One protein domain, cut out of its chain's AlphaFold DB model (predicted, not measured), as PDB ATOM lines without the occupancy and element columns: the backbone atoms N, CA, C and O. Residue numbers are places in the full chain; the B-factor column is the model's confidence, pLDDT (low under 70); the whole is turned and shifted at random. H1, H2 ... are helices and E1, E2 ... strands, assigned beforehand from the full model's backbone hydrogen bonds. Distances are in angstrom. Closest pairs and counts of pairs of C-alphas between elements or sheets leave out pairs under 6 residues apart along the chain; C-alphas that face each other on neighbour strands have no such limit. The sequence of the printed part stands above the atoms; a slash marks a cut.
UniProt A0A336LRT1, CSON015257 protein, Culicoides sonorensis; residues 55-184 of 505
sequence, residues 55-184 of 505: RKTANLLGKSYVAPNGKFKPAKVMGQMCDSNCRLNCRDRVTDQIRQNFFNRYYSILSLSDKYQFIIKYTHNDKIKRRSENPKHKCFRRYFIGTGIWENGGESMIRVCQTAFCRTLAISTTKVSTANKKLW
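AT A GLANCE: This is residues 55 to 184 of the 505 residues of the protein "CSON015257 protein" of Culicoides sonorensis (UniProt A0A336LRT1). A small, twisted three-strand sheet, in which the long strand E2 lies between E1 and E3 and bends sharply near its end, has helices H3 and H5 packed on E2, while H4 and H6 cross beside the sheet. H1 lies at the far end from the loop between E1 and E2, whose residues 131 to 136 stick out, and a long stretch with no named element, residues 61 to 89, leads from H1 to H2. The printed part has 130 residues with six named helices and three named strands, in the order H1 H2 H3 H4 E1 E2 E3 H5 H6; the sheet's order is E1 - E2 - E3, antiparallel, and the class is mixed, helices and strands. It is compact, with a radius of gyration of the C-alphas of 16.1 A and spans of 49 by 34 by 34 A.

IN THESE COORDINATES: E2, residues 139 to 151, is 28.6 A long from C-alpha 139 at (220.786, 258.811, 362.370) to C-alpha 151, and bends by 95 degrees at residue 148. E1 is residues 123 to 127, 13.4 A, and E3 is residues 154 to 160, 17.8 A. H3, residues 96 to 107, is 16.1 A long; H4, residues 112 to 121, 14.3 A; H6, residues 173 to 182, 14.5 A, ending at C-alpha 182 (223.610, 275.018, 365.716). H5 is residues 162 to 168, H2 residues 90 to 93, and H1 residues 55 to 60, beginning at C-alpha 55 (234.943, 284.423, 382.561).

HOW THE PARTS SIT: E1, E2 and E3 form a meander, each strand the antiparallel neighbour of the one before, and the sheet is only just strongly twisted, with C-alphas up to 4.2 A off its best plane. In the hairpin E1 and E2, N 124 and O 142 are 2.9 A apart; in the hairpin E2 and E3, N 158 and O 145 are 2.8 A apart, both within hydrogen-bond range. H3 is over E2, across the strands at 87 degrees on the local plane; the closest C-alphas are those of Ile 98 and Thr 147, 5.5 A. H5 is over E2 at a height over the sheet of 9.0 A, along the strands at 25 degrees on the local plane; its closest C-alpha pair with E2 is Gln 162 and Tyr 143, 6.2 A. With residues 99 to 103 alone, H3 touches H5, about perpendicular at 83 degrees, closest at the C-alphas of Arg 99 and Thr 168, 6.1 A. H4 touches H6, about perpendicular at 79 degrees, closest at the C-alphas of Tyr 116 and Ala 179, 4.9 A. H2, H4 and H6 each only graze the sheet. H1 is not on the sheet, and is close but not clearly touching H3, with the C-alphas of Leu 60 and Tyr 107 6.6 A apart. In H1, H3, H4, H5 and H6 every O i to N i+4 pair is within hydrogen-bond range; H2 is too short for one.

THE WHOLE: The C-alphas farthest apart are those of Gly 70 and Arg 130, 49.6 A. The printed part has no cut. The links H1 to H2, 29 residues, and E1 to E2, 11 residues, are long; in the first, residues 65 to 66 pair antiparallel with residues 72 to 73. The mean pLDDT of the printed part is 89.4, and residues 129 to 138 and 184 are under 70.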
ATOM      1  N   ARG A  55     235.598 285.715 382.277       92.00
ATOM      2  CA  ARG A  55     234.943 284.423 382.561       92.00
ATOM      3  C   ARG A  55     234.587 283.645 381.294       92.00
ATOM      4  O   ARG A  55     234.746 282.428 381.268       92.00
ATOM      5  N   LYS A  56     234.096 284.317 380.245       89.56
ATOM      6  CA  LYS A  56     233.819 283.679 378.946       89.56
ATOM      7  C   LYS A  56     235.096 283.096 378.340       89.56
ATOM      8  O   LYS A  56     235.075 281.938 377.930       89.56
ATOM      9  N   THR A  57     236.179 283.867 378.331       90.75
ATOM     10  CA  THR A  57     237.493 283.458 377.827       90.75
ATOM     11  C   THR A  57     238.070 282.314 378.656       90.75
ATOM     12  O   THR A  57     238.463 281.306 378.085       90.75
ATOM     13  N   ALA A  58     238.032 282.397 379.990       92.56
ATOM     14  CA  ALA A  58     238.479 281.318 380.873       92.56
ATOM     15  C   ALA A  58     237.712 280.011 380.614       92.56
ATOM     16  O   ALA A  58     238.324 278.961 380.459       92.56
ATOM     17  N   ASN A  59     236.385 280.078 380.464       91.50
ATOM     18  CA  ASN A  59     235.560 278.914 380.134       91.50
ATOM     19  C   ASN A  59     235.886 278.323 378.747       91.50
ATOM     20  O   ASN A  59     235.877 277.106 378.577       91.50
ATOM     21  N   LEU A  60     236.176 279.162 377.746       92.62
ATOM     22  CA  LEU A  60     236.602 278.697 376.421       92.62
ATOM     23  C   LEU A  60     237.974 278.017 376.478       92.62
ATOM     24  O   LEU A  60     238.128 276.933 375.925       92.62
ATOM     25  N   LEU A  61     238.917 278.594 377.218       93.44
ATOM     26  CA  LEU A  61     240.249 278.030 377.441       93.44
ATOM     27  C   LEU A  61     240.254 276.816 378.381       93.44
ATOM     28  O   LEU A  61     241.295 276.204 378.575       93.44
ATOM     29  N   GLY A  62     239.118 276.474 378.996       93.75
ATOM     30  CA  GLY A  62     239.052 275.392 379.979       93.75
ATOM     31  C   GLY A  62     239.793 275.708 381.278       93.75
ATOM     32  O   GLY A  62     240.096 274.798 382.035       93.75
ATOM     33  N   LYS A  63     240.082 276.981 381.562       94.06
ATOM     34  CA  LYS A  63     240.709 277.416 382.815       94.06
ATOM     35  C   LYS A  63     239.673 277.490 383.933       94.06
ATOM     36  O   LYS A  63     238.477 277.664 383.678       94.06
ATOM     37  N   SER A  64     240.131 277.395 385.176       96.00
ATOM     38  CA  SER A  64     239.272 277.607 386.338       96.00
ATOM     39  C   SER A  64     238.735 279.038 386.381       96.00
ATOM     40  O   SER A  64     239.390 279.986 385.945       96.00
ATOM     41  N   TYR A  65     237.529 279.215 386.914       95.25
ATOM     42  CA  TYR A  65     236.935 280.536 387.114       95.25
ATOM     43  C   TYR A  65     235.863 280.514 388.206       95.25
ATOM     44  O   TYR A  65     235.289 279.476 388.516       95.25
ATOM     45  N   VAL A  66     235.538 281.683 388.757       93.12
ATOM     46  CA  VAL A  66     234.428 281.842 389.708       93.12
ATOM     47  C   VAL A  66     233.188 282.324 388.956       93.12
ATOM     48  O   VAL A  66     233.238 283.294 388.196       93.12
ATOM     49  N   ALA A  67     232.066 281.622 389.100       90.25
ATOM     50  CA  ALA A  67     230.796 282.008 388.493       90.25
ATOM     51  C   ALA A  67     230.170 283.227 389.215       90.25
ATOM     52  O   ALA A  67     230.519 283.506 390.358       90.25
ATOM     53  N   PRO A  68     229.222 283.964 388.595       87.94
ATOM     54  CA  PRO A  68     228.579 285.127 389.228       87.94
ATOM     55  C   PRO A  68     227.920 284.855 390.584       87.94
ATOM     56  O   PRO A  68     227.797 285.764 391.390       87.94
ATOM     57  N   ASN A  69     227.495 283.615 390.824       88.69
ATOM     58  CA  ASN A  69     226.914 283.164 392.088       88.69
ATOM     59  C   ASN A  69     227.972 282.712 393.114       88.69
ATOM     60  O   ASN A  69     227.636 281.987 394.042       88.69
ATOM     61  N   GLY A  70     229.249 283.046 392.904       87.69
ATOM     62  CA  GLY A  70     230.360 282.686 393.788       87.69
ATOM     63  C   GLY A  70     230.862 281.246 393.650       87.69
ATOM     64  O   GLY A  70     231.904 280.917 394.203       87.69
ATOM     65  N   LYS A  71     230.186 280.378 392.884       94.00
ATOM     66  CA  LYS A  71     230.598 278.972 392.750       94.00
ATOM     67  C   LYS A  71     231.892 278.849 391.941       94.00
ATOM     68  O   LYS A  71     231.950 279.295 390.790       94.00
ATOM     69  N   PHE A  72     232.896 278.193 392.515       95.38
ATOM     70  CA  PHE A  72     234.137 277.857 391.824       95.38
ATOM     71  C   PHE A  72     233.890 276.818 390.719       95.38
ATOM     72  O   PHE A  72     233.122 275.866 390.885       95.38
ATOM     73  N   LYS A  73     234.520 277.017 389.563       95.06
ATOM     74  CA  LYS A  73     234.561 276.068 388.452       95.06
ATOM     75  C   LYS A  73     236.019 275.669 388.232       95.06
ATOM     76  O   LYS A  73     236.809 276.556 387.904       95.06
ATOM     77  N   PRO A  74     236.380 274.387 388.415       96.19
ATOM     78  CA  PRO A  74     237.751 273.937 388.229       96.19
ATOM     79  C   PRO A  74     238.153 273.993 386.754       96.19
ATOM     80  O   PRO A  74     237.302 274.060 385.859       96.19
ATOM     81  N   ALA A  75     239.463 273.964 386.517       96.44
ATOM     82  CA  ALA A  75     240.002 273.808 385.178       96.44
ATOM     83  C   ALA A  75     239.556 272.466 384.582       96.44
ATOM     84  O   ALA A  75     239.284 271.492 385.285       96.44
ATOM     85  N   LYS A  76     239.435 272.434 383.260       96.50
ATOM     86  CA  LYS A  76     239.113 271.234 382.507       96.50
ATOM     87  C   LYS A  76     240.342 270.342 382.489       96.50
ATOM     88  O   LYS A  76     241.430 270.792 382.157       96.50
ATOM     89  N   VAL A  77     240.126 269.085 382.841       95.56
ATOM     90  CA  VAL A  77     241.129 268.024 382.827       95.56
ATOM     91  C   VAL A  77     240.550 266.847 382.058       95.56
ATOM     92  O   VAL A  77     239.335 266.624 382.101       95.56
ATOM     93  N   MET A  78     241.395 266.126 381.321       95.81
ATOM     94  CA  MET A  78     240.959 264.930 380.603       95.81
ATOM     95  C   MET A  78     240.425 263.902 381.604       95.81
ATOM     96  O   MET A  78     241.036 263.648 382.637       95.81
ATOM     97  N   GLY A  79     239.271 263.312 381.302       93.81
ATOM     98  CA  GLY A  79     238.734 262.214 382.102       93.81
ATOM     99  C   GLY A  79     239.503 260.912 381.873       93.81
ATOM    100  O   GLY A  79     240.240 260.772 380.893       93.81
ATOM    101  N   GLN A  80     239.262 259.923 382.733       92.88
ATOM    102  CA  GLN A  80     239.785 258.567 382.560       92.88
ATOM    103  C   GLN A  80     239.373 257.983 381.200       92.88
ATOM    104  O   GLN A  80     238.290 258.281 380.686       92.88
ATOM    105  N   MET A  81     240.227 257.156 380.594       91.75
ATOM    106  CA  MET A  81     239.863 256.454 379.362       91.75
ATOM    107  C   MET A  81     238.682 255.495 379.568       91.75
ATOM    108  O   MET A  81     238.136 255.361 380.663       91.75
ATOM    109  N   CYS A  82     238.219 254.875 378.483       91.81
ATOM    110  CA  CYS A  82     237.240 253.803 378.597       91.81
ATOM    111  C   CYS A  82     237.811 252.587 379.321       91.81
ATOM    112  O   CYS A  82     239.013 252.326 379.273       91.81
ATOM    113  N   ASP A  83     236.903 251.842 379.940       87.75
ATOM    114  CA  ASP A  83     237.216 250.613 380.653       87.75
ATOM    115  C   ASP A  83     237.536 249.485 379.654       87.75
ATOM    116  O   ASP A  83     237.297 249.624 378.448       87.75
ATOM    117  N   SER A  84     238.051 248.357 380.148       86.44
ATOM    118  CA  SER A  84     238.423 247.185 379.335       86.44
ATOM    119  C   SER A  84     237.262 246.616 378.510       86.44
ATOM    120  O   SER A  84     237.479 246.081 377.431       86.44
ATOM    121  N   ASN A  85     236.017 246.826 378.943       89.31
ATOM    122  CA  ASN A  85     234.809 246.376 378.238       89.31
ATOM    123  C   ASN A  85     234.408 247.281 377.053       89.31
ATOM    124  O   ASN A  85     233.296 247.198 376.522       89.31
ATOM    125  N   CYS A  86     235.272 248.209 376.642       93.56
ATOM    126  CA  CYS A  86     234.989 249.099 375.529       93.56
ATOM    127  C   CYS A  86     234.961 248.332 374.202       93.56
ATOM    128  O   CYS A  86     236.005 247.994 373.670       93.56
ATOM    129  N   ARG A  87     233.788 248.203 373.570       93.00
ATOM    130  CA  ARG A  87     233.623 247.555 372.248       93.00
ATOM    131  C   ARG A  87     234.588 248.038 371.145       93.00
ATOM    132  O   ARG A  87     234.792 247.336 370.163       93.00
ATOM    133  N   LEU A  88     235.106 249.263 371.244       92.75
ATOM    134  CA  LEU A  88     236.011 249.852 370.249       92.75
ATOM    135  C   LEU A  88     237.485 249.852 370.685       92.75
ATOM    136  O   LEU A  88     238.289 250.485 369.999       92.75
ATOM    137  N   ASN A  89     237.821 249.220 371.817       93.50
ATOM    138  CA  ASN A  89     239.169 249.142 372.400       93.50
ATOM    139  C   ASN A  89     239.885 250.502 372.386       93.50
ATOM    140  O   ASN A  89     241.028 250.647 371.958       93.50
ATOM    141  N   CYS A  90     239.162 251.558 372.783       94.94
ATOM    142  CA  CYS A  90     239.652 252.932 372.649       94.94
ATOM    143  C   CYS A  90     240.903 253.196 373.488       94.94
ATOM    144  O   CYS A  90     241.708 254.034 373.097       94.94
ATOM    145  N   ARG A  91     241.040 252.506 374.628       92.88
ATOM    146  CA  ARG A  91     242.190 252.631 375.527       92.88
ATOM    147  C   ARG A  91     243.487 252.186 374.850       92.88
ATOM    148  O   ARG A  91     244.482 252.881 374.982       92.88
ATOM    149  N   ASP A  92     243.441 251.100 374.088       91.31
ATOM    150  CA  ASP A  92     244.635 250.522 373.459       91.31
ATOM    151  C   ASP A  92     245.000 251.258 372.168       91.31
ATOM    152  O   ASP A  92     246.162 251.361 371.791       91.31
ATOM    153  N   ARG A  93     243.992 251.810 371.482       93.69
ATOM    154  CA  ARG A  93     244.178 252.472 370.187       93.69
ATOM    155  C   ARG A  93     244.566 253.940 370.280       93.69
ATOM    156  O   ARG A  93     245.065 254.479 369.299       93.69
ATOM    157  N   VAL A  94     244.274 254.618 371.390       94.75
ATOM    158  CA  VAL A  94     244.527 256.057 371.533       94.75
ATOM    159  C   VAL A  94     245.424 256.298 372.737       94.75
ATOM    160  O   VAL A  94     244.976 256.223 373.879       94.75
ATOM    161  N   THR A  95     246.676 256.656 372.460       94.25
ATOM    162  CA  THR A  95     247.667 256.991 373.486       94.25
ATOM    163  C   THR A  95     247.327 258.305 374.188       94.25
ATOM    164  O   THR A  95     246.694 259.199 373.613       94.25
ATOM    165  N   ASP A  96     247.784 258.469 375.431       94.00
ATOM    166  CA  ASP A  96     247.534 259.698 376.190       94.00
ATOM    167  C   ASP A  96     248.172 260.937 375.546       94.00
ATOM    168  O   ASP A  96     247.602 262.023 375.631       94.00
ATOM    169  N   GLN A  97     249.269 260.788 374.799       94.94
ATOM    170  CA  GLN A  97     249.864 261.886 374.031       94.94
ATOM    171  C   GLN A  97     248.932 262.383 372.913       94.94
ATOM    172  O   GLN A  97     248.737 263.593 372.768       94.94
ATOM    173  N   ILE A  98     248.304 261.470 372.158       95.62
ATOM    174  CA  ILE A  98     247.314 261.828 371.130       95.62
ATOM    175  C   ILE A  98     246.127 262.547 371.780       95.62
ATOM    176  O   ILE A  98     245.688 263.596 371.302       95.62
ATOM    177  N   ARG A  99     245.632 262.023 372.910       95.81
ATOM    178  CA  ARG A  99     244.528 262.641 373.662       95.81
ATOM    179  C   ARG A  99     244.887 264.039 374.143       95.81
ATOM    180  O   ARG A  99     244.084 264.953 373.968       95.81
ATOM    181  N   GLN A 100     246.081 264.208 374.704       96.12
ATOM    182  CA  GLN A 100     246.555 265.483 375.229       96.12
ATOM    183  C   GLN A 100     246.706 266.519 374.115       96.12
ATOM    184  O   GLN A 100     246.265 267.657 374.277       96.12
ATOM    185  N   ASN A 101     247.258 266.135 372.961       96.38
ATOM    186  CA  ASN A 101     247.344 267.013 371.793       96.38
ATOM    187  C   ASN A 101     245.940 267.437 371.325       96.38
ATOM    188  O   ASN A 101     245.651 268.631 371.199       96.38
ATOM    189  N   PHE A 102     245.031 266.472 371.166       97.50
ATOM    190  CA  PHE A 102     243.648 266.726 370.764       97.50
ATOM    191  C   PHE A 102     242.907 267.648 371.750       97.50
ATOM    192  O   PHE A 102     242.207 268.578 371.340       97.50
ATOM    193  N   PHE A 103     243.107 267.440 373.054       97.75
ATOM    194  CA  PHE A 103     242.582 268.285 374.123       97.75
ATOM    195  C   PHE A 103     243.131 269.714 374.047       97.75
ATOM    196  O   PHE A 103     242.356 270.674 374.048       97.75
ATOM    197  N   ASN A 104     244.450 269.869 373.916       96.19
ATOM    198  CA  ASN A 104     245.109 271.171 373.840       96.19
ATOM    199  C   ASN A 104     244.635 271.967 372.617       96.19
ATOM    200  O   ASN A 104     244.300 273.145 372.745       96.19
ATOM    201  N   ARG A 105     244.514 271.317 371.451       96.31
ATOM    202  CA  ARG A 105     243.972 271.933 370.229       96.31
ATOM    203  C   ARG A 105     242.526 272.379 370.386       96.31
ATOM    204  O   ARG A 105     242.153 273.428 369.880       96.31
ATOM    205  N   TYR A 106     241.701 271.619 371.103       97.31
ATOM    206  CA  TYR A 106     240.340 272.059 371.388       97.31
ATOM    207  C   TYR A 106     240.321 273.289 372.304       97.31
ATOM    208  O   TYR A 106     239.522 274.207 372.094       97.31
ATOM    209  N   TYR A 107     241.162 273.318 373.340       97.00
ATOM    210  CA  TYR A 107     241.182 274.382 374.348       97.00
ATOM    211  C   TYR A 107     242.006 275.621 373.974       97.00
ATOM    212  O   TYR A 107     241.817 276.654 374.612       97.00
ATOM    213  N   SER A 108     242.797 275.590 372.899       94.06
ATOM    214  CA  SER A 108     243.421 276.788 372.316       94.06
ATOM    215  C   SER A 108     242.427 277.684 371.557       94.06
ATOM    216  O   SER A 108     242.685 278.870 371.358       94.06
ATOM    217  N   ILE A 109     241.261 277.152 371.176       93.38
ATOM    218  CA  ILE A 109     240.246 277.878 370.404       93.38
ATOM    219  C   ILE A 109     239.498 278.899 371.279       93.38
ATOM    220  O   ILE A 109     238.824 278.545 372.254       93.38
ATOM    221  N   LEU A 110     239.540 280.174 370.876       88.88
ATOM    222  CA  LEU A 110     238.897 281.302 371.570       88.88
ATOM    223  C   LEU A 110     237.500 281.665 371.033       88.88
ATOM    224  O   LEU A 110     236.785 282.453 371.652       88.88
ATOM    225  N   SER A 111     237.070 281.078 369.918       90.31
ATOM    226  CA  SER A 111     235.725 281.252 369.360       90.31
ATOM    227  C   SER A 111     234.817 280.086 369.755       90.31
ATOM    228  O   SER A 111     235.203 278.916 369.729       90.31
ATOM    229  N   LEU A 112     233.570 280.378 370.146       90.38
ATOM    230  CA  LEU A 112     232.596 279.312 370.406       90.38
ATOM    231  C   LEU A 112     232.169 278.609 369.113       90.38
ATOM    232  O   LEU A 112     231.919 277.404 369.151       90.38
ATOM    233  N   SER A 113     232.069 279.362 368.015       90.94
ATOM    234  CA  SER A 113     231.692 278.830 366.705       90.94
ATOM    235  C   SER A 113     232.730 277.813 366.239       90.94
ATOM    236  O   SER A 113     232.399 276.653 366.006       90.94
ATOM    237  N   ASP A 114     234.005 278.189 366.288       92.12
ATOM    238  CA  ASP A 114     235.131 277.356 365.863       92.12
ATOM    239  C   ASP A 114     235.277 276.121 366.764       92.12
ATOM    240  O   ASP A 114     235.573 275.028 366.292       92.12
ATOM    241  N   LYS A 115     234.972 276.231 368.067       93.25
ATOM    242  CA  LYS A 115     234.888 275.047 368.941       93.25
ATOM    243  C   LYS A 115     233.796 274.074 368.504       93.25
ATOM    244  O   LYS A 115     233.927 272.874 368.730       93.25
ATOM    245  N   TYR A 116     232.683 274.568 367.970       93.88
ATOM    246  CA  TYR A 116     231.602 273.706 367.492       93.88
ATOM    247  C   TYR A 116     231.954 273.104 366.135       93.88
ATOM    248  O   TYR A 116     231.710 271.915 365.950       93.88
ATOM    249  N   GLN A 117     232.606 273.864 365.253       92.81
ATOM    250  CA  GLN A 117     233.193 273.332 364.024       92.81
ATOM    251  C   GLN A 117     234.216 272.234 364.328       92.81
ATOM    252  O   GLN A 117     234.154 271.171 363.725       92.81
ATOM    253  N   PHE A 118     235.089 272.440 365.321       94.94
ATOM    254  CA  PHE A 118     236.034 271.420 365.775       94.94
ATOM    255  C   PHE A 118     235.299 270.143 366.186       94.94
ATOM    256  O   PHE A 118     235.643 269.063 365.728       94.94
ATOM    257  N   ILE A 119     234.243 270.249 367.002       95.38
ATOM    258  CA  ILE A 119     233.444 269.076 367.387       95.38
ATOM    259  C   ILE A 119     232.863 268.382 366.148       95.38
ATOM    260  O   ILE A 119     232.961 267.165 366.049       95.38
ATOM    261  N   ILE A 120     232.286 269.133 365.208       92.12
ATOM    262  CA  ILE A 120     231.646 268.575 364.007       92.12
ATOM    263  C   ILE A 120     232.655 267.906 363.082       92.12
ATOM    264  O   ILE A 120     232.376 266.815 362.595       92.12
ATOM    265  N   LYS A 121     233.847 268.486 362.911       92.50
ATOM    266  CA  LYS A 121     234.937 267.885 362.132       92.50
ATOM    267  C   LYS A 121     235.205 266.439 362.567       92.50
ATOM    268  O   LYS A 121     235.382 265.570 361.717       92.50
ATOM    269  N   TYR A 122     235.161 266.175 363.874       95.38
ATOM    270  CA  TYR A 122     235.402 264.848 364.452       95.38
ATOM    271  C   TYR A 122     234.127 264.115 364.901       95.38
ATOM    272  O   TYR A 122     234.212 263.111 365.616       95.38
ATOM    273  N   THR A 123     232.939 264.577 364.492       93.19
ATOM    274  CA  THR A 123     231.688 263.844 364.707       93.19
ATOM    275  C   THR A 123     230.842 263.774 363.449       93.19
ATOM    276  O   THR A 123     230.359 264.794 362.968       93.19
ATOM    277  N   HIS A 124     230.590 262.568 362.951       88.94
ATOM    278  CA  HIS A 124     229.846 262.351 361.708       88.94
ATOM    279  C   HIS A 124     228.491 261.721 362.019       88.94
ATOM    280  O   HIS A 124     228.415 260.800 362.830       88.94
ATOM    281  N   ASN A 125     227.415 262.222 361.411       85.88
ATOM    282  CA  ASN A 125     226.086 261.626 361.545       85.88
ATOM    283  C   ASN A 125     225.831 260.718 360.338       85.88
ATOM    284  O   ASN A 125     225.803 261.200 359.210       85.88
ATOM    285  N   ASP A 126     225.588 259.433 360.574       80.88
ATOM    286  CA  ASP A 126     225.249 258.471 359.526       80.88
ATOM    287  C   ASP A 126     223.784 258.065 359.619       80.88
ATOM    288  O   ASP A 126     223.212 257.983 360.710       80.88
ATOM    289  N   LYS A 127     223.174 257.763 358.473       75.56
ATOM    290  CA  LYS A 127     221.801 257.252 358.409       75.56
ATOM    291  C   LYS A 127     221.740 255.833 358.981       75.56
ATOM    292  O   LYS A 127     222.608 255.002 358.708       75.56
ATOM    293  N   ILE A 128     220.701 255.537 359.761       72.94
ATOM    294  CA  ILE A 128     220.442 254.168 360.224       72.94
ATOM    295  C   ILE A 128     219.922 253.351 359.032       72.94
ATOM    296  O   ILE A 128     218.965 253.752 358.378       72.94
ATOM    297  N   LYS A 129     220.563 252.211 358.734       67.00
ATOM    298  CA  LYS A 129     220.242 251.370 357.560       67.00
ATOM    299  C   LYS A 129     218.877 250.662 357.642       67.00
ATOM    300  O   LYS A 129     218.361 250.243 356.616       67.00
ATOM    301  N   ARG A 130     218.293 250.510 358.837       63.84
ATOM    302  CA  ARG A 130     216.972 249.885 359.043       63.84
ATOM    303  C   ARG A 130     215.916 250.964 359.289       63.84
ATOM    304  O   ARG A 130     216.175 251.896 360.050       63.84
ATOM    305  N   ARG A 131     214.742 250.839 358.653       52.75
ATOM    306  CA  ARG A 131     213.583 251.722 358.880       52.75
ATOM    307  C   ARG A 131     213.167 251.625 360.347       52.75
ATOM    308  O   ARG A 131     212.546 250.657 360.756       52.75
ATOM    309  N   SER A 132     213.540 252.623 361.136       56.16
ATOM    310  CA  SER A 132     212.873 252.904 362.402       56.16
ATOM    311  C   SER A 132     211.603 253.684 362.072       56.16
ATOM    312  O   SER A 132     211.704 254.778 361.517       56.16
ATOM    313  N   GLU A 133     210.429 253.155 362.426       57.44
ATOM    314  CA  GLU A 133     209.151 253.891 362.356       57.44
ATOM    315  C   GLU A 133     209.172 255.154 363.232       57.44
ATOM    316  O   GLU A 133     208.477 256.126 362.950       57.44
ATOM    317  N   ASN A 134     210.041 255.198 364.251       57.38
ATOM    318  CA  ASN A 134     210.190 256.353 365.122       57.38
ATOM    319  C   ASN A 134     211.044 257.463 364.460       57.38
ATOM    320  O   ASN A 134     212.249 257.261 364.240       57.38
ATOM    321  N   PRO A 135     210.493 258.671 364.213       56.59
ATOM    322  CA  PRO A 135     211.207 259.773 363.564       56.59
ATOM    323  C   PRO A 135     212.438 260.272 364.335       56.59
ATOM    324  O   PRO A 135     213.295 260.933 363.746       56.59
ATOM    325  N   LYS A 136     212.537 259.974 365.641       55.25
ATOM    326  CA  LYS A 136     213.627 260.426 366.526       55.25
ATOM    327  C   LYS A 136     214.946 259.661 366.338       55.25
ATOM    328  O   LYS A 136     215.979 260.148 366.792       55.25
ATOM    329  N   HIS A 137     214.945 258.522 365.641       54.97
ATOM    330  CA  HIS A 137     216.121 257.658 365.455       54.97
ATOM    331  C   HIS A 137     216.466 257.453 363.970       54.97
ATOM    332  O   HIS A 137     216.579 256.330 363.496       54.97
ATOM    333  N   LYS A 138     216.622 258.539 363.201       63.88
ATOM    334  CA  LYS A 138     217.000 258.451 361.772       63.88
ATOM    335  C   LYS A 138     218.513 258.367 361.531       63.88
ATOM    336  O   LYS A 138     218.941 257.900 360.475       63.88
ATOM    337  N   CYS A 139     219.329 258.805 362.488       70.81
ATOM    338  CA  CYS A 139     220.786 258.811 362.370       70.81
ATOM    339  C   CYS A 139     221.483 258.391 363.669       70.81
ATOM    340  O   CYS A 139     220.958 258.586 364.766       70.81
ATOM    341  N   PHE A 140     222.682 257.824 363.539       82.31
ATOM    342  CA  PHE A 140     223.600 257.594 364.651       82.31
ATOM    343  C   PHE A 140     224.868 258.418 364.450       82.31
ATOM    344  O   PHE A 140     225.223 258.778 363.329       82.31
ATOM    345  N   ARG A 141     225.551 258.748 365.548       89.19
ATOM    346  CA  ARG A 141     226.749 259.590 365.509       89.19
ATOM    347  C   ARG A 141     228.009 258.763 365.705       89.19
ATOM    348  O   ARG A 141     228.154 258.057 366.707       89.19
ATOM    349  N   ARG A 142     228.943 258.907 364.774       93.25
ATOM    350  CA  ARG A 142     230.336 258.509 364.924       93.25
ATOM    351  C   ARG A 142     231.162 259.669 365.484       93.25
ATOM    352  O   ARG A 142     230.851 260.833 365.285       93.25
ATOM    353  N   TYR A 143     232.192 259.307 366.224       96.50
ATOM    354  CA  TYR A 143     233.123 260.120 366.998       96.50
ATOM    355  C   TYR A 143     234.555 259.691 366.675       96.50
ATOM    356  O   TYR A 143     234.863 258.493 366.612       96.50
ATOM    357  N   PHE A 144     235.436 260.659 366.504       97.06
ATOM    358  CA  PHE A 144     236.818 260.416 366.132       97.06
ATOM    359  C   PHE A 144     237.755 261.258 366.998       97.06
ATOM    360  O   PHE A 144     237.363 262.309 367.495       97.06
ATOM    361  N   ILE A 145     238.982 260.792 367.207       96.94
ATOM    362  CA  ILE A 145     240.067 261.591 367.782       96.94
ATOM    363  C   ILE A 145     241.105 261.775 366.683       96.94
ATOM    364  O   ILE A 145     241.580 260.791 366.120       96.94
ATOM    365  N   GLY A 146     241.409 263.027 366.353       95.31
ATOM    366  CA  GLY A 146     242.465 263.361 365.402       95.31
ATOM    367  C   GLY A 146     243.837 263.143 366.029       95.31
ATOM    368  O   GLY A 146     244.061 263.554 367.170       95.31
ATOM    369  N   THR A 147     244.740 262.488 365.306       92.81
ATOM    370  CA  THR A 147     246.094 262.188 365.795       92.81
ATOM    371  C   THR A 147     247.031 263.392 365.701       92.81
ATOM    372  O   THR A 147     248.072 263.406 366.349       92.81
ATOM    373  N   GLY A 148     246.663 264.417 364.921       87.38
ATOM    374  CA  GLY A 148     247.539 265.532 364.560       87.38
ATOM    375  C   GLY A 148     248.504 265.224 363.411       87.38
ATOM    376  O   GLY A 148     249.192 266.133 362.958       87.38
ATOM    377  N   ILE A 149     248.519 263.984 362.917       89.81
ATOM    378  CA  ILE A 149     249.305 263.558 361.757       89.81
ATOM    379  C   ILE A 149     248.458 263.780 360.505       89.81
ATOM    380  O   ILE A 149     247.270 263.447 360.491       89.81
ATOM    381  N   TRP A 150     249.055 264.365 359.470       89.69
ATOM    382  CA  TRP A 150     248.386 264.643 358.204       89.69
ATOM    383  C   TRP A 150     248.923 263.719 357.117       89.69
ATOM    384  O   TRP A 150     250.118 263.712 356.843       89.69
ATOM    385  N   GLU A 151     248.026 262.961 356.499       86.81
ATOM    386  CA  GLU A 151     248.314 261.997 355.439       86.81
ATOM    387  C   GLU A 151     247.286 262.196 354.321       86.81
ATOM    388  O   GLU A 151     246.104 262.416 354.588       86.81
ATOM    389  N   ASN A 152     247.717 262.136 353.057       80.56
ATOM    390  CA  ASN A 152     246.831 262.197 351.884       80.56
ATOM    391  C   ASN A 152     245.832 263.379 351.896       80.56
ATOM    392  O   ASN A 152     244.666 263.229 351.537       80.56
ATOM    393  N   GLY A 153     246.275 264.561 352.346       79.88
ATOM    394  CA  GLY A 153     245.454 265.780 352.380       79.88
ATOM    395  C   GLY A 153     244.425 265.848 353.519       79.88
ATOM    396  O   GLY A 153     243.629 266.786 353.566       79.88
ATOM    397  N   GLY A 154     244.441 264.896 354.457       83.12
ATOM    398  CA  GLY A 154     243.554 264.865 355.616       83.12
ATOM    399  C   GLY A 154     244.294 264.569 356.916       83.12
ATOM    400  O   GLY A 154     245.378 264.002 356.935       83.12
ATOM    401  N   GLU A 155     243.696 264.955 358.038       90.25
ATOM    402  CA  GLU A 155     244.206 264.531 359.340       90.25
ATOM    403  C   GLU A 155     243.801 263.077 359.600       90.25
ATOM    404  O   GLU A 155     242.618 262.746 359.501       90.25
ATOM    405  N   SER A 156     244.760 262.235 359.986       92.62
ATOM    406  CA  SER A 156     244.500 260.863 360.410       92.62
ATOM    407  C   SER A 156     243.650 260.860 361.686       92.62
ATOM    408  O   SER A 156     243.912 261.591 362.649       92.62
ATOM    409  N   MET A 157     242.569 260.074 361.690       94.12
ATOM    410  CA  MET A 157     241.604 260.053 362.791       94.12
ATOM    411  C   MET A 157     241.290 258.633 363.249       94.12
ATOM    412  O   MET A 157     240.991 257.743 362.455       94.12
ATOM    413  N   ILE A 158     241.250 258.444 364.564       95.19
ATOM    414  CA  ILE A 158     240.952 257.159 365.191       95.19
ATOM    415  C   ILE A 158     239.487 257.145 365.621       95.19
ATOM    416  O   ILE A 158     239.025 258.013 366.366       95.19
ATOM    417  N   ARG A 159     238.729 256.144 365.164       96.06
ATOM    418  CA  ARG A 159     237.328 255.941 365.559       96.06
ATOM    419  C   ARG A 159     237.249 255.538 367.035       96.06
ATOM    420  O   ARG A 159     237.791 254.505 367.415       96.06
ATOM    421  N   VAL A 160     236.486 256.291 367.833       96.88
ATOM    422  CA  VAL A 160     236.324 256.044 369.281       96.88
ATOM    423  C   VAL A 160     234.864 256.013 369.735       96.88
ATOM    424  O   VAL A 160     233.970 256.487 369.041       96.88
ATOM    425  N   CYS A 161     234.560 255.481 370.914       95.38
ATOM    426  CA  CYS A 161     233.196 255.563 371.439       95.38
ATOM    427  C   CYS A 161     232.857 256.996 371.907       95.38
ATOM    428  O   CYS A 161     233.735 257.841 372.099       95.38
ATOM    429  N   GLN A 162     231.566 257.275 372.113       95.12
ATOM    430  CA  GLN A 162     231.095 258.577 372.603       95.12
ATOM    431  C   GLN A 162     231.742 258.960 373.942       95.12
ATOM    432  O   GLN A 162     232.105 260.119 374.144       95.12
ATOM    433  N   THR A 163     231.900 257.984 374.837       95.44
ATOM    434  CA  THR A 163     232.492 258.167 376.164       95.44
ATOM    435  C   THR A 163     233.951 258.596 376.065       95.44
ATOM    436  O   THR A 163     234.304 259.620 376.641       95.44
ATOM    437  N   ALA A 164     234.777 257.889 375.285       96.56
ATOM    438  CA  ALA A 164     236.182 258.238 375.067       96.56
ATOM    439  C   ALA A 164     236.333 259.663 374.518       96.56
ATOM    440  O   ALA A 164     237.150 260.434 375.017       96.56
ATOM    441  N   PHE A 165     235.506 260.044 373.539       97.56
ATOM    442  CA  PHE A 165     235.515 261.390 372.966       97.56
ATOM    443  C   PHE A 165     235.156 262.466 374.004       97.56
ATOM    444  O   PHE A 165     235.889 263.439 374.190       97.56
ATOM    445  N   CYS A 166     234.042 262.279 374.718       97.00
ATOM    446  CA  CYS A 166     233.557 263.237 375.712       97.00
ATOM    447  C   CYS A 166     234.510 263.369 376.907       97.00
ATOM    448  O   CYS A 166     234.762 264.486 377.359       97.00
ATOM    449  N   ARG A 167     235.067 262.249 377.392       97.06
ATOM    450  CA  ARG A 167     236.054 262.229 378.481       97.06
ATOM    451  C   ARG A 167     237.374 262.864 378.046       97.06
ATOM    452  O   ARG A 167     237.917 263.656 378.807       97.06
ATOM    453  N   THR A 168     237.842 262.600 376.823       97.50
ATOM    454  CA  THR A 168     239.057 263.237 376.282       97.50
ATOM    455  C   THR A 168     238.908 264.750 376.235       97.50
ATOM    456  O   THR A 168     239.776 265.429 376.747       97.50
ATOM    457  N   LEU A 169     237.796 265.291 375.729       97.44
ATOM    458  CA  LEU A 169     237.576 266.745 375.679       97.44
ATOM    459  C   LEU A 169     236.991 267.353 376.967       97.44
ATOM    460  O   LEU A 169     236.753 268.557 377.009       97.44
ATOM    461  N   ALA A 170     236.709 266.557 378.001       96.88
ATOM    462  CA  ALA A 170     236.034 266.995 379.229       96.88
ATOM    463  C   ALA A 170     234.705 267.761 378.990       96.88
ATOM    464  O   ALA A 170     234.363 268.730 379.695       96.88
ATOM    465  N   ILE A 171     233.934 267.322 377.990       96.44
ATOM    466  CA  ILE A 171     232.631 267.886 377.597       96.44
ATOM    467  C   ILE A 171     231.498 266.876 377.788       96.44
ATOM    468  O   ILE A 171     231.713 265.670 377.815       96.44
ATOM    469  N   SER A 172     230.263 267.370 377.885       95.31
ATOM    470  CA  SER A 172     229.078 266.513 377.908       95.31
ATOM    471  C   SER A 172     228.594 266.170 376.499       95.31
ATOM    472  O   SER A 172     228.806 266.915 375.539       95.31
ATOM    473  N   THR A 173     227.836 265.082 376.391       92.94
ATOM    474  CA  THR A 173     227.152 264.665 375.157       92.94
ATOM    475  C   THR A 173     226.204 265.750 374.630       92.94
ATOM    476  O   THR A 173     226.118 265.978 373.422       92.94
ATOM    477  N   THR A 174     225.573 266.508 375.532       93.50
ATOM    478  CA  THR A 174     224.750 267.679 375.207       93.50
ATOM    479  C   THR A 174     225.526 268.713 374.404       93.50
ATOM    480  O   THR A 174     224.982 269.261 373.450       93.50
ATOM    481  N   LYS A 175     226.808 268.950 374.726       93.69
ATOM    482  CA  LYS A 175     227.654 269.911 374.003       93.69
ATOM    483  C   LYS A 175     227.809 269.522 372.534       93.69
ATOM    484  O   LYS A 175     227.696 270.384 371.665       93.69
ATOM    485  N   VAL A 176     227.987 268.228 372.269       93.88
ATOM    486  CA  VAL A 176     228.079 267.674 370.912       93.88
ATOM    487  C   VAL A 176     226.754 267.820 370.167       93.88
ATOM    488  O   VAL A 176     226.725 268.268 369.021       93.88
ATOM    489  N   SER A 177     225.639 267.497 370.823       90.81
ATOM    490  CA  SER A 177     224.305 267.659 370.238       90.81
ATOM    491  C   SER A 177     223.963 269.121 369.957       90.81
ATOM    492  O   SER A 177     223.377 269.415 368.921       90.81
ATOM    493  N   THR A 178     224.356 270.055 370.828       90.94
ATOM    494  CA  THR A 178     224.190 271.494 370.584       90.94
ATOM    495  C   THR A 178     225.034 271.967 369.407       90.94
ATOM    496  O   THR A 178     224.521 272.735 368.600       90.94
ATOM    497  N   ALA A 179     226.287 271.515 369.288       91.00
ATOM    498  CA  ALA A 179     227.138 271.856 368.149       91.00
ATOM    499  C   ALA A 179     226.483 271.437 366.829       91.00
ATOM    500  O   ALA A 179     226.241 272.283 365.974       91.00
ATOM    501  N   ASN A 180     226.066 270.172 366.741       86.88
ATOM    502  CA  ASN A 180     225.377 269.635 365.570       86.88
ATOM    503  C   ASN A 180     224.071 270.379 365.252       86.88
ATOM    504  O   ASN A 180     223.806 270.643 364.093       86.88
ATOM    505  N   LYS A 181     223.263 270.750 366.257       85.88
ATOM    506  CA  LYS A 181     222.025 271.521 366.029       85.88
ATOM    507  C   LYS A 181     222.296 272.936 365.516       85.88
ATOM    508  O   LYS A 181     221.556 273.420 364.672       85.88
ATOM    509  N   LYS A 182     223.316 273.616 366.055       84.19
ATOM    510  CA  LYS A 182     223.610 275.018 365.716       84.19
ATOM    511  C   LYS A 182     224.288 275.196 364.359       84.19
ATOM    512  O   LYS A 182     224.095 276.232 363.744       84.19
ATOM    513  N   LEU A 183     225.074 274.217 363.926       82.56
ATOM    514  CA  LEU A 183     225.836 274.258 362.674       82.56
ATOM    515  C   LEU A 183     225.323 273.220 361.658       82.56
ATOM    516  O   LEU A 183     226.043 272.863 360.737       82.56
ATOM    517  N   TRP A 184     224.089 272.718 361.813       69.25
ATOM    518  CA  TRP A 184     223.505 271.738 360.883       69.25
ATOM    519  C   TRP A 184     223.504 272.250 359.430       69.25
ATOM    520  O   TRP A 184     223.826 271.488 358.529       69.25
TER     521      TRP A 184